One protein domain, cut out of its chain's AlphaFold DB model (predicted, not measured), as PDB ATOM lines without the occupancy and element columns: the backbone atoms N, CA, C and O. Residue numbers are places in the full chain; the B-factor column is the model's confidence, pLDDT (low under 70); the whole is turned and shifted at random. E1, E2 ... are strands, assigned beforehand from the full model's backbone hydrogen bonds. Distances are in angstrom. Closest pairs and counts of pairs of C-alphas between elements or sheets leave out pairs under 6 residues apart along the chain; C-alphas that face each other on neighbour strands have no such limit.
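AT A GLANCE: This is residues 13 to 77 of the 82 residues of an uncharacterized protein of Campylobacter concisus (UniProt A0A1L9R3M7). The model is an open arch of three antiparallel two-stranded hairpins, with the long hairpin E3 and E4 as an arm at one end and the hairpin E1 and E2 at the other end, where the small hairpin E5 and E6 has E5 near E2. E2 runs on into E3, and residues 62 to 67 lead from the long hairpin back to the small one. The printed part has 65 residues with no named helix and six named strands, E1 to E6 in order along the chain, paired in three separate sheets; the class is all strand. The whole is extended, with a radius of gyration of the C-alphas of 19.1 A, and its outline is flat, spanning 54 by 28 by 14 A.

HOW THE PARTS SIT: E3, residues 36 to 47, and E4, residues 51 to 61, are antiparallel neighbours and a hairpin, at 156 degrees between directions; N 41 and O 56 are within hydrogen-bond range at 2.8 A, as are N 53 and O 45 at 2.7 A. E3 bends by 88 degrees at residue 43, and E4 by 75 degrees at residue 54. E2, residues 26 to 34, runs on into E3 across one residue at 68 degrees, and the two meet only through their link. E1, residues 13 to 20, forms an antiparallel hairpin with E2, at 165 degrees; N 27 and O 19 are 2.8 A apart, within hydrogen-bond range. E1 bends by 69 degrees at residue 17, and E2 by 74 degrees at residue 29. E5, residues 68 to 71, has 4 pairs of C-alphas within 8 A of E2, the closest being those of Ile 29 and Leu 70, 7.0 A apart. E6, residues 74 to 77, forms an antiparallel hairpin with E5, at 142 degrees; N 69 and O 76 are within hydrogen-bond range at 2.9 A. E1 and E5 are apart, and so are E3 and E5.

IN THESE COORDINATES: E3 has 12 residues and measures 26.7 A from first to last C-alpha, and E4 measures 27.7 A. E2 measures 21.2 A and E1 18.6 A, while E5 and E6 have four residues each. C-alpha 13, where E1 begins, is at (34.712, 26.648, 37.525); C-alpha 47, where E3 ends, is at (4.299, 39.409, 33.972); C-alpha 77, where E6 ends, is at (37.834, 11.438, 38.341).

THE WHOLE: The two C-alphas farthest apart are those of Glu 48 and Asn 72, 55.7 A. The printed part has no cut and no long link; the link from E4 to E5, six residues, is short, and the others are tight. The mean pLDDT of the printed part is 80.8, and residues 61 to 67 are under 70.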
ATOM      1  N   ILE A  13      34.106  27.271  36.347       76.38
ATOM      2  CA  ILE A  13      34.712  26.648  37.525       76.38
ATOM      3  C   ILE A  13      34.173  27.356  38.760       76.38
ATOM      4  O   ILE A  13      34.467  28.525  39.001       76.38
ATOM      5  N   PHE A  14      33.414  26.623  39.564       76.44
ATOM      6  CA  PHE A  14      32.920  27.094  40.849       76.44
ATOM      7  C   PHE A  14      33.808  26.555  41.964       76.44
ATOM      8  O   PHE A  14      34.001  25.342  42.091       76.44
ATOM      9  N   SER A  15      34.351  27.459  42.776       79.69
ATOM     10  CA  SER A  15      35.014  27.091  44.024       79.69
ATOM     11  C   SER A  15      33.948  26.745  45.063       79.69
ATOM     12  O   SER A  15      33.136  27.601  45.404       79.69
ATOM     13  N   ASN A  16      33.928  25.500  45.548       78.88
ATOM     14  CA  ASN A  16      32.948  25.075  46.556       78.88
ATOM     15  C   ASN A  16      33.537  25.127  47.967       78.88
ATOM     16  O   ASN A  16      32.890  25.592  48.899       78.88
ATOM     17  N   LEU A  17      34.759  24.609  48.126       82.12
ATOM     18  CA  LEU A  17      35.448  24.535  49.409       82.12
ATOM     19  C   LEU A  17      36.923  24.870  49.221       82.12
ATOM     20  O   LEU A  17      37.599  24.270  48.379       82.12
ATOM     21  N   TYR A  18      37.411  25.795  50.034       89.50
ATOM     22  CA  TYR A  18      38.805  26.207  50.100       89.50
ATOM     23  C   TYR A  18      39.148  26.618  51.534       89.50
ATOM     24  O   TYR A  18      38.259  26.824  52.362       89.50
ATOM     25  N   TYR A  19      40.439  26.738  51.815       88.62
ATOM     26  CA  TYR A  19      40.946  27.361  53.033       88.62
ATOM     27  C   TYR A  19      42.053  28.351  52.680       88.62
ATOM     28  O   TYR A  19      42.540  28.360  51.548       88.62
ATOM     29  N   LYS A  20      42.432  29.193  53.640       95.38
ATOM     30  CA  LYS A  20      43.630  30.021  53.533       95.38
ATOM     31  C   LYS A  20      44.748  29.414  54.361       95.38
ATOM     32  O   LYS A  20      44.506  29.013  55.501       95.38
ATOM     33  N   ASP A  21      45.937  29.308  53.788       93.00
ATOM     34  CA  ASP A  21      47.106  28.856  54.535       93.00
ATOM     35  C   ASP A  21      47.652  29.964  55.460       93.00
ATOM     36  O   ASP A  21      47.045  31.022  55.642       93.00
ATOM     37  N   LYS A  22      48.801  29.706  56.093       94.94
ATOM     38  CA  LYS A  22      49.435  30.649  57.029       94.94
ATOM     39  C   LYS A  22      49.973  31.917  56.356       94.94
ATOM     40  O   LYS A  22      50.255  32.882  57.057       94.94
ATOM     41  N   GLU A  23      50.123  31.903  55.038       96.69
ATOM     42  CA  GLU A  23      50.603  33.013  54.213       96.69
ATOM     43  C   GLU A  23      49.437  33.729  53.497       96.69
ATOM     44  O   GLU A  23      49.660  34.557  52.620       96.69
ATOM     45  N   ASP A  24      48.189  33.439  53.893       94.06
ATOM     46  CA  ASP A  24      46.943  33.948  53.298       94.06
ATOM     47  C   ASP A  24      46.701  33.480  51.846       94.06
ATOM     48  O   ASP A  24      45.801  33.983  51.168       94.06
ATOM     49  N   ASN A  25      47.430  32.461  51.370       93.38
ATOM     50  CA  ASN A  25      47.193  31.883  50.051       93.38
ATOM     51  C   ASN A  25      45.908  31.051  50.058       93.38
ATOM     52  O   ASN A  25      45.675  30.232  50.951       93.38
ATOM     53  N   ILE A  26      45.084  31.206  49.020       89.38
ATOM     54  CA  ILE A  26      43.867  30.407  48.842       89.38
ATOM     55  C   ILE A  26      44.245  29.010  48.339       89.38
ATOM     56  O   ILE A  26      44.723  28.848  47.217       89.38
ATOM     57  N   VAL A  27      43.957  27.986  49.143       87.25
ATOM     58  CA  VAL A  27      44.154  26.579  48.792       87.25
ATOM     59  C   VAL A  27      42.804  25.923  48.519       87.25
ATOM     60  O   VAL A  27      41.972  25.728  49.410       87.25
ATOM     61  N   GLN A  28      42.587  25.563  47.255       83.75
ATOM     62  CA  GLN A  28      41.355  24.930  46.798       83.75
ATOM     63  C   GLN A  28      41.273  23.469  47.267       83.75
ATOM     64  O   GLN A  28      42.168  22.676  46.987       83.75
ATOM     65  N   ILE A  29      40.167  23.087  47.913       82.25
ATOM     66  CA  ILE A  29      39.904  21.697  48.331       82.25
ATOM     67  C   ILE A  29      38.993  20.991  47.321       82.25
ATOM     68  O   ILE A  29      39.253  19.853  46.932       82.25
ATOM     69  N   SER A  30      37.915  21.648  46.876       75.69
ATOM     70  CA  SER A  30      37.009  21.072  45.873       75.69
ATOM     71  C   SER A  30      36.375  22.123  44.973       75.69
ATOM     72  O   SER A  30      36.009  23.205  45.432       75.69
ATOM     73  N   CYS A  31      36.216  21.799  43.693       77.69
ATOM     74  CA  CYS A  31      35.558  22.652  42.713       77.69
ATOM     75  C   CYS A  31      34.550  21.860  41.877       77.69
ATOM     76  O   CYS A  31      34.669  20.642  41.712       77.69
ATOM     77  N   THR A  32      33.557  22.568  41.345       73.62
ATOM     78  CA  THR A  32      32.632  22.039  40.343       73.62
ATOM     79  C   THR A  32      32.993  22.644  38.998       73.62
ATOM     80  O   THR A  32      33.062  23.864  38.868       73.62
ATOM     81  N   VAL A  33      33.194  21.794  37.994       74.56
ATOM     82  CA  VAL A  33      33.392  22.220  36.605       74.56
ATOM     83  C   VAL A  33      32.109  21.937  35.837       74.56
ATOM     84  O   VAL A  33      31.670  20.785  35.775       74.56
ATOM     85  N   VAL A  34      31.507  22.977  35.262       72.94
ATOM     86  CA  VAL A  34      30.252  22.875  34.510       72.94
ATOM     87  C   VAL A  34      30.459  23.374  33.086       72.94
ATOM     88  O   VAL A  34      31.054  24.424  32.864       72.94
ATOM     89  N   TYR A  35      29.938  22.621  32.121       72.31
ATOM     90  CA  TYR A  35      29.751  23.097  30.755       72.31
ATOM     91  C   TYR A  35      28.298  23.531  30.605       72.31
ATOM     92  O   TYR A  35      27.389  22.696  30.554       72.31
ATOM     93  N   GLU A  36      28.080  24.839  30.564       71.75
ATOM     94  CA  GLU A  36      26.757  25.419  30.361       71.75
ATOM     95  C   GLU A  36      26.666  26.054  28.982       71.75
ATOM     96  O   GLU A  36      27.593  26.707  28.499       71.75
ATOM     97  N   ARG A  37      25.510  25.883  28.347       72.81
ATOM     98  CA  ARG A  37      25.153  26.639  27.156       72.81
ATOM     99  C   ARG A  37      24.198  27.746  27.553       72.81
ATOM    100  O   ARG A  37      23.064  27.480  27.950       72.81
ATOM    101  N   VAL A  38      24.626  28.991  27.366       75.12
ATOM    102  CA  VAL A  38      23.715  30.133  27.447       75.12
ATOM    103  C   VAL A  38      22.911  30.195  26.155       75.12
ATOM    104  O   VAL A  38      23.454  30.378  25.064       75.12
ATOM    105  N   LYS A  39      21.595  30.050  26.272       79.50
ATOM    106  CA  LYS A  39      20.657  30.223  25.166       79.50
ATOM    107  C   LYS A  39      19.933  31.547  25.357       79.50
ATOM    108  O   LYS A  39      19.203  31.731  26.327       79.50
ATOM    109  N   THR A  40      20.156  32.472  24.431       84.19
ATOM    110  CA  THR A  40      19.407  33.731  24.376       84.19
ATOM    111  C   THR A  40      18.174  33.535  23.505       84.19
ATOM    112  O   THR A  40      18.290  33.088  22.367       84.19
ATOM    113  N   GLN A  41      17.004  33.865  24.040       87.38
ATOM    114  CA  GLN A  41      15.726  33.845  23.336       87.38
ATOM    115  C   GLN A  41      15.212  35.280  23.219       87.38
ATOM    116  O   GLN A  41      15.273  36.036  24.192       87.38
ATOM    117  N   TYR A  42      14.712  35.645  22.041       90.50
ATOM    118  CA  TYR A  42      14.112  36.951  21.778       90.50
ATOM    119  C   TYR A  42      12.603  36.791  21.597       90.50
ATOM    120  O   TYR A  42      12.158  35.860  20.930       90.50
ATOM    121  N   GLY A  43      11.828  37.672  22.219       89.25
ATOM    122  CA  GLY A  43      10.369  37.583  22.287       89.25
ATOM    123  C   GLY A  43       9.816  38.462  23.406       89.25
ATOM    124  O   GLY A  43      10.592  39.054  24.145       89.25
ATOM    125  N   LEU A  44       8.494  38.556  23.534       91.12
ATOM    126  CA  LEU A  44       7.843  39.273  24.636       91.12
ATOM    127  C   LEU A  44       7.753  38.357  25.859       91.12
ATOM    128  O   LEU A  44       6.968  37.414  25.890       91.12
ATOM    129  N   PHE A  45       8.580  38.633  26.860       89.94
ATOM    130  CA  PHE A  45       8.587  37.935  28.143       89.94
ATOM    131  C   PHE A  45       8.186  38.910  29.239       89.94
ATOM    132  O   PHE A  45       8.600  40.059  29.188       89.94
ATOM    133  N   GLY A  46       7.434  38.484  30.245       86.25
ATOM    134  CA  GLY A  46       7.021  39.386  31.315       86.25
ATOM    135  C   GLY A  46       5.781  38.904  32.041       86.25
ATOM    136  O   GLY A  46       5.138  37.947  31.620       86.25
ATOM    137  N   ASP A  47       5.486  39.580  33.137       85.00
ATOM    138  CA  ASP A  47       4.299  39.409  33.972       85.00
ATOM    139  C   ASP A  47       3.787  40.827  34.268       85.00
ATOM    140  O   ASP A  47       4.588  41.756  34.412       85.00
ATOM    141  N   GLU A  48       2.466  41.002  34.312       84.75
ATOM    142  CA  GLU A  48       1.797  42.294  34.518       84.75
ATOM    143  C   GLU A  48       2.314  43.047  35.762       84.75
ATOM    144  O   GLU A  48       2.347  44.275  35.757       84.75
ATOM    145  N   GLY A  49       2.812  42.342  36.787       84.94
ATOM    146  CA  GLY A  49       3.402  42.933  37.996       84.94
ATOM    147  C   GLY A  49       4.926  43.132  37.984       84.94
ATOM    148  O   GLY A  49       5.468  43.715  38.923       84.94
ATOM    149  N   ARG A  50       5.646  42.644  36.965       83.25
ATOM    150  CA  ARG A  50       7.128  42.684  36.883       83.25
ATOM    151  C   ARG A  50       7.669  43.366  35.624       83.25
ATOM    152  O   ARG A  50       8.884  43.499  35.481       83.25
ATOM    153  N   GLY A  51       6.780  43.811  34.739       89.94
ATOM    154  CA  GLY A  51       7.128  44.423  33.460       89.94
ATOM    155  C   GLY A  51       7.462  43.393  32.380       89.94
ATOM    156  O   GLY A  51       7.329  42.182  32.580       89.94
ATOM    157  N   PHE A  52       7.890  43.888  31.216       92.06
ATOM    158  CA  PHE A  52       8.236  43.063  30.059       92.06
ATOM    159  C   PHE A  52       9.699  43.234  29.623       92.06
ATOM    160  O   PHE A  52      10.341  44.248  29.879       92.06
ATOM    161  N   SER A  53      10.224  42.221  28.938       90.69
ATOM    162  CA  SER A  53      11.559  42.148  28.355       90.69
ATOM    163  C   SER A  53      11.475  41.543  26.957       90.69
ATOM    164  O   SER A  53      10.713  40.607  26.725       90.69
ATOM    165  N   PHE A  54      12.318  42.032  26.046       92.31
ATOM    166  CA  PHE A  54      12.473  41.475  24.697       92.31
ATOM    167  C   PHE A  54      13.479  40.322  24.616       92.31
ATOM    168  O   PHE A  54      13.712  39.751  23.548       92.31
ATOM    169  N   LYS A  55      14.118  40.002  25.744       90.56
ATOM    170  CA  LYS A  55      15.190  39.017  25.838       90.56
ATOM    171  C   LYS A  55      15.031  38.176  27.095       90.56
ATOM    172  O   LYS A  55      14.844  38.704  28.191       90.56
ATOM    173  N   LYS A  56      15.212  36.867  26.947       88.31
ATOM    174  CA  LYS A  56      15.323  35.922  28.058       88.31
ATOM    175  C   LYS A  56      16.535  35.027  27.848       88.31
ATOM    176  O   LYS A  56      16.682  34.406  26.798       88.31
ATOM    177  N   ASN A  57      17.397  34.957  28.856       86.50
ATOM    178  CA  ASN A  57      18.483  33.985  28.888       86.50
ATOM    179  C   ASN A  57      18.007  32.732  29.624       86.50
ATOM    180  O   ASN A  57      17.356  32.830  30.664       86.50
ATOM    181  N   SER A  58      18.350  31.562  29.099       80.00
ATOM    182  CA  SER A  58      18.206  30.280  29.786       80.00
ATOM    183  C   SER A  58      19.535  29.536  29.763       80.00
ATOM    184  O   SER A  58      20.258  29.590  28.766       80.00
ATOM    185  N   PHE A  59      19.830  28.828  30.846       77.75
ATOM    186  CA  PHE A  59      21.030  28.012  30.984       77.75
ATOM    187  C   PHE A  59      20.642  26.554  30.771       77.75
ATOM    188  O   PHE A  59      19.771  26.031  31.463       77.75
ATOM    189  N   GLU A  60      21.250  25.910  29.780       71.50
ATOM    190  CA  GLU A  60      21.120  24.470  29.573       71.50
ATOM    191  C   GLU A  60      22.427  23.808  30.028       71.50
ATOM    192  O   GLU A  60      23.498  24.081  29.477       71.50
ATOM    193  N   SER A  61      22.344  22.947  31.047       67.31
ATOM    194  CA  SER A  61      23.475  22.116  31.464       67.31
ATOM    195  C   SER A  61      23.729  21.066  30.384       67.31
ATOM    196  O   SER A  61      22.853  20.252  30.092       67.31
ATOM    197  N   LEU A  62      24.921  21.064  29.783       65.69
ATOM    198  CA  LEU A  62      25.255  20.171  28.664       65.69
ATOM    199  C   LEU A  62      25.612  18.736  29.103       65.69
ATOM    200  O   LEU A  62      26.177  17.969  28.330       65.69
ATOM    201  N   GLY A  63      25.257  18.350  30.331       57.53
ATOM    202  CA  GLY A  63      25.630  17.072  30.930       57.53
ATOM    203  C   GLY A  63      26.855  17.217  31.828       57.53
ATOM    204  O   GLY A  63      27.992  16.990  31.419       57.53
ATOM    205  N   GLY A  64      26.598  17.587  33.084       61.00
ATOM    206  CA  GLY A  64      27.524  17.441  34.207       61.00
ATOM    207  C   GLY A  64      27.305  16.117  34.949       61.00
ATOM    208  O   GLY A  64      26.310  15.426  34.747       61.00
ATOM    209  N   GLY A  65      28.255  15.744  35.808       57.81
ATOM    210  CA  GLY A  65      28.220  14.487  36.574       57.81
ATOM    211  C   GLY A  65      29.593  13.853  36.797       57.81
ATOM    212  O   GLY A  65      29.707  12.826  37.460       57.81
ATOM    213  N   ASN A  66      30.653  14.456  36.251       65.75
ATOM    214  CA  ASN A  66      32.020  14.091  36.591       65.75
ATOM    215  C   ASN A  66      32.384  14.770  37.918       65.75
ATOM    216  O   ASN A  66      32.592  15.980  37.961       65.75
ATOM    217  N   LYS A  67      32.450  13.994  38.997       67.50
ATOM    218  CA  LYS A  67      33.031  14.434  40.268       67.50
ATOM    219  C   LYS A  67      34.537  14.200  40.190       67.50
ATOM    220  O   LYS A  67      34.956  13.131  39.760       67.50
ATOM    221  N   PHE A  68      35.349  15.176  40.571       72.44
ATOM    222  CA  PHE A  68      36.795  15.003  40.705       72.44
ATOM    223  C   PHE A  68      37.168  15.193  42.170       72.44
ATOM    224  O   PHE A  68      36.638  16.080  42.835       72.44
ATOM    225  N   ILE A  69      38.050  14.338  42.673       71.50
ATOM    226  CA  ILE A  69      38.592  14.423  44.028       71.50
ATOM    227  C   ILE A  69      40.086  14.711  43.949       71.50
ATOM    228  O   ILE A  69      40.781  14.192  43.074       71.50
ATOM    229  N   LEU A  70      40.570  15.569  44.842       73.88
ATOM    230  CA  LEU A  70      41.986  15.879  44.957       73.88
ATOM    231  C   LEU A  70      42.653  14.803  45.822       73.88
ATOM    232  O   LEU A  70      42.336  14.670  47.000       73.88
ATOM    233  N   ILE A  71      43.562  14.023  45.236       77.50
ATOM    234  CA  ILE A  71      44.377  13.025  45.939       77.50
ATOM    235  C   ILE A  71      45.835  13.303  45.587       77.50
ATOM    236  O   ILE A  71      46.180  13.351  44.408       77.50
ATOM    237  N   ASN A  72      46.694  13.482  46.596       84.31
ATOM    238  CA  ASN A  72      48.130  13.736  46.416       84.31
ATOM    239  C   ASN A  72      48.416  14.862  45.401       84.31
ATOM    240  O   ASN A  72      49.191  14.683  44.465       84.31
ATOM    241  N   ASN A  73      47.736  16.005  45.552       77.19
ATOM    242  CA  ASN A  73      47.845  17.172  44.663       77.19
ATOM    243  C   ASN A  73      47.487  16.906  43.187       77.19
ATOM    244  O   ASN A  73      47.852  17.681  42.306       77.19
ATOM    245  N   LYS A  74      46.743  15.833  42.903       79.56
ATOM    246  CA  LYS A  74      46.261  15.493  41.564       79.56
ATOM    247  C   LYS A  74      44.747  15.300  41.572       79.56
ATOM    248  O   LYS A  74      44.207  14.585  42.413       79.56
ATOM    249  N   PHE A  75      44.050  15.915  40.618       76.19
ATOM    250  CA  PHE A  75      42.620  15.675  40.423       76.19
ATOM    251  C   PHE A  75      42.397  14.305  39.771       76.19
ATOM    252  O   PHE A  75      42.892  14.037  38.674       76.19
ATOM    253  N   ILE A  76      41.640  13.439  40.443       78.50
ATOM    254  CA  ILE A  76      41.247  12.111  39.965       78.50
ATOM    255  C   ILE A  76      39.732  12.105  39.761       78.50
ATOM    256  O   ILE A  76      38.980  12.536  40.636       78.50
ATOM    257  N   LYS A  77      39.267  11.617  38.606       76.81
ATOM    258  CA  LYS A  77      37.834  11.438  38.341       76.81
ATOM    259  C   LYS A  77      37.267  10.395  39.312       76.81
ATOM    260  O   LYS A  77      37.703   9.248  39.301       76.81
TER     261      LYS A  77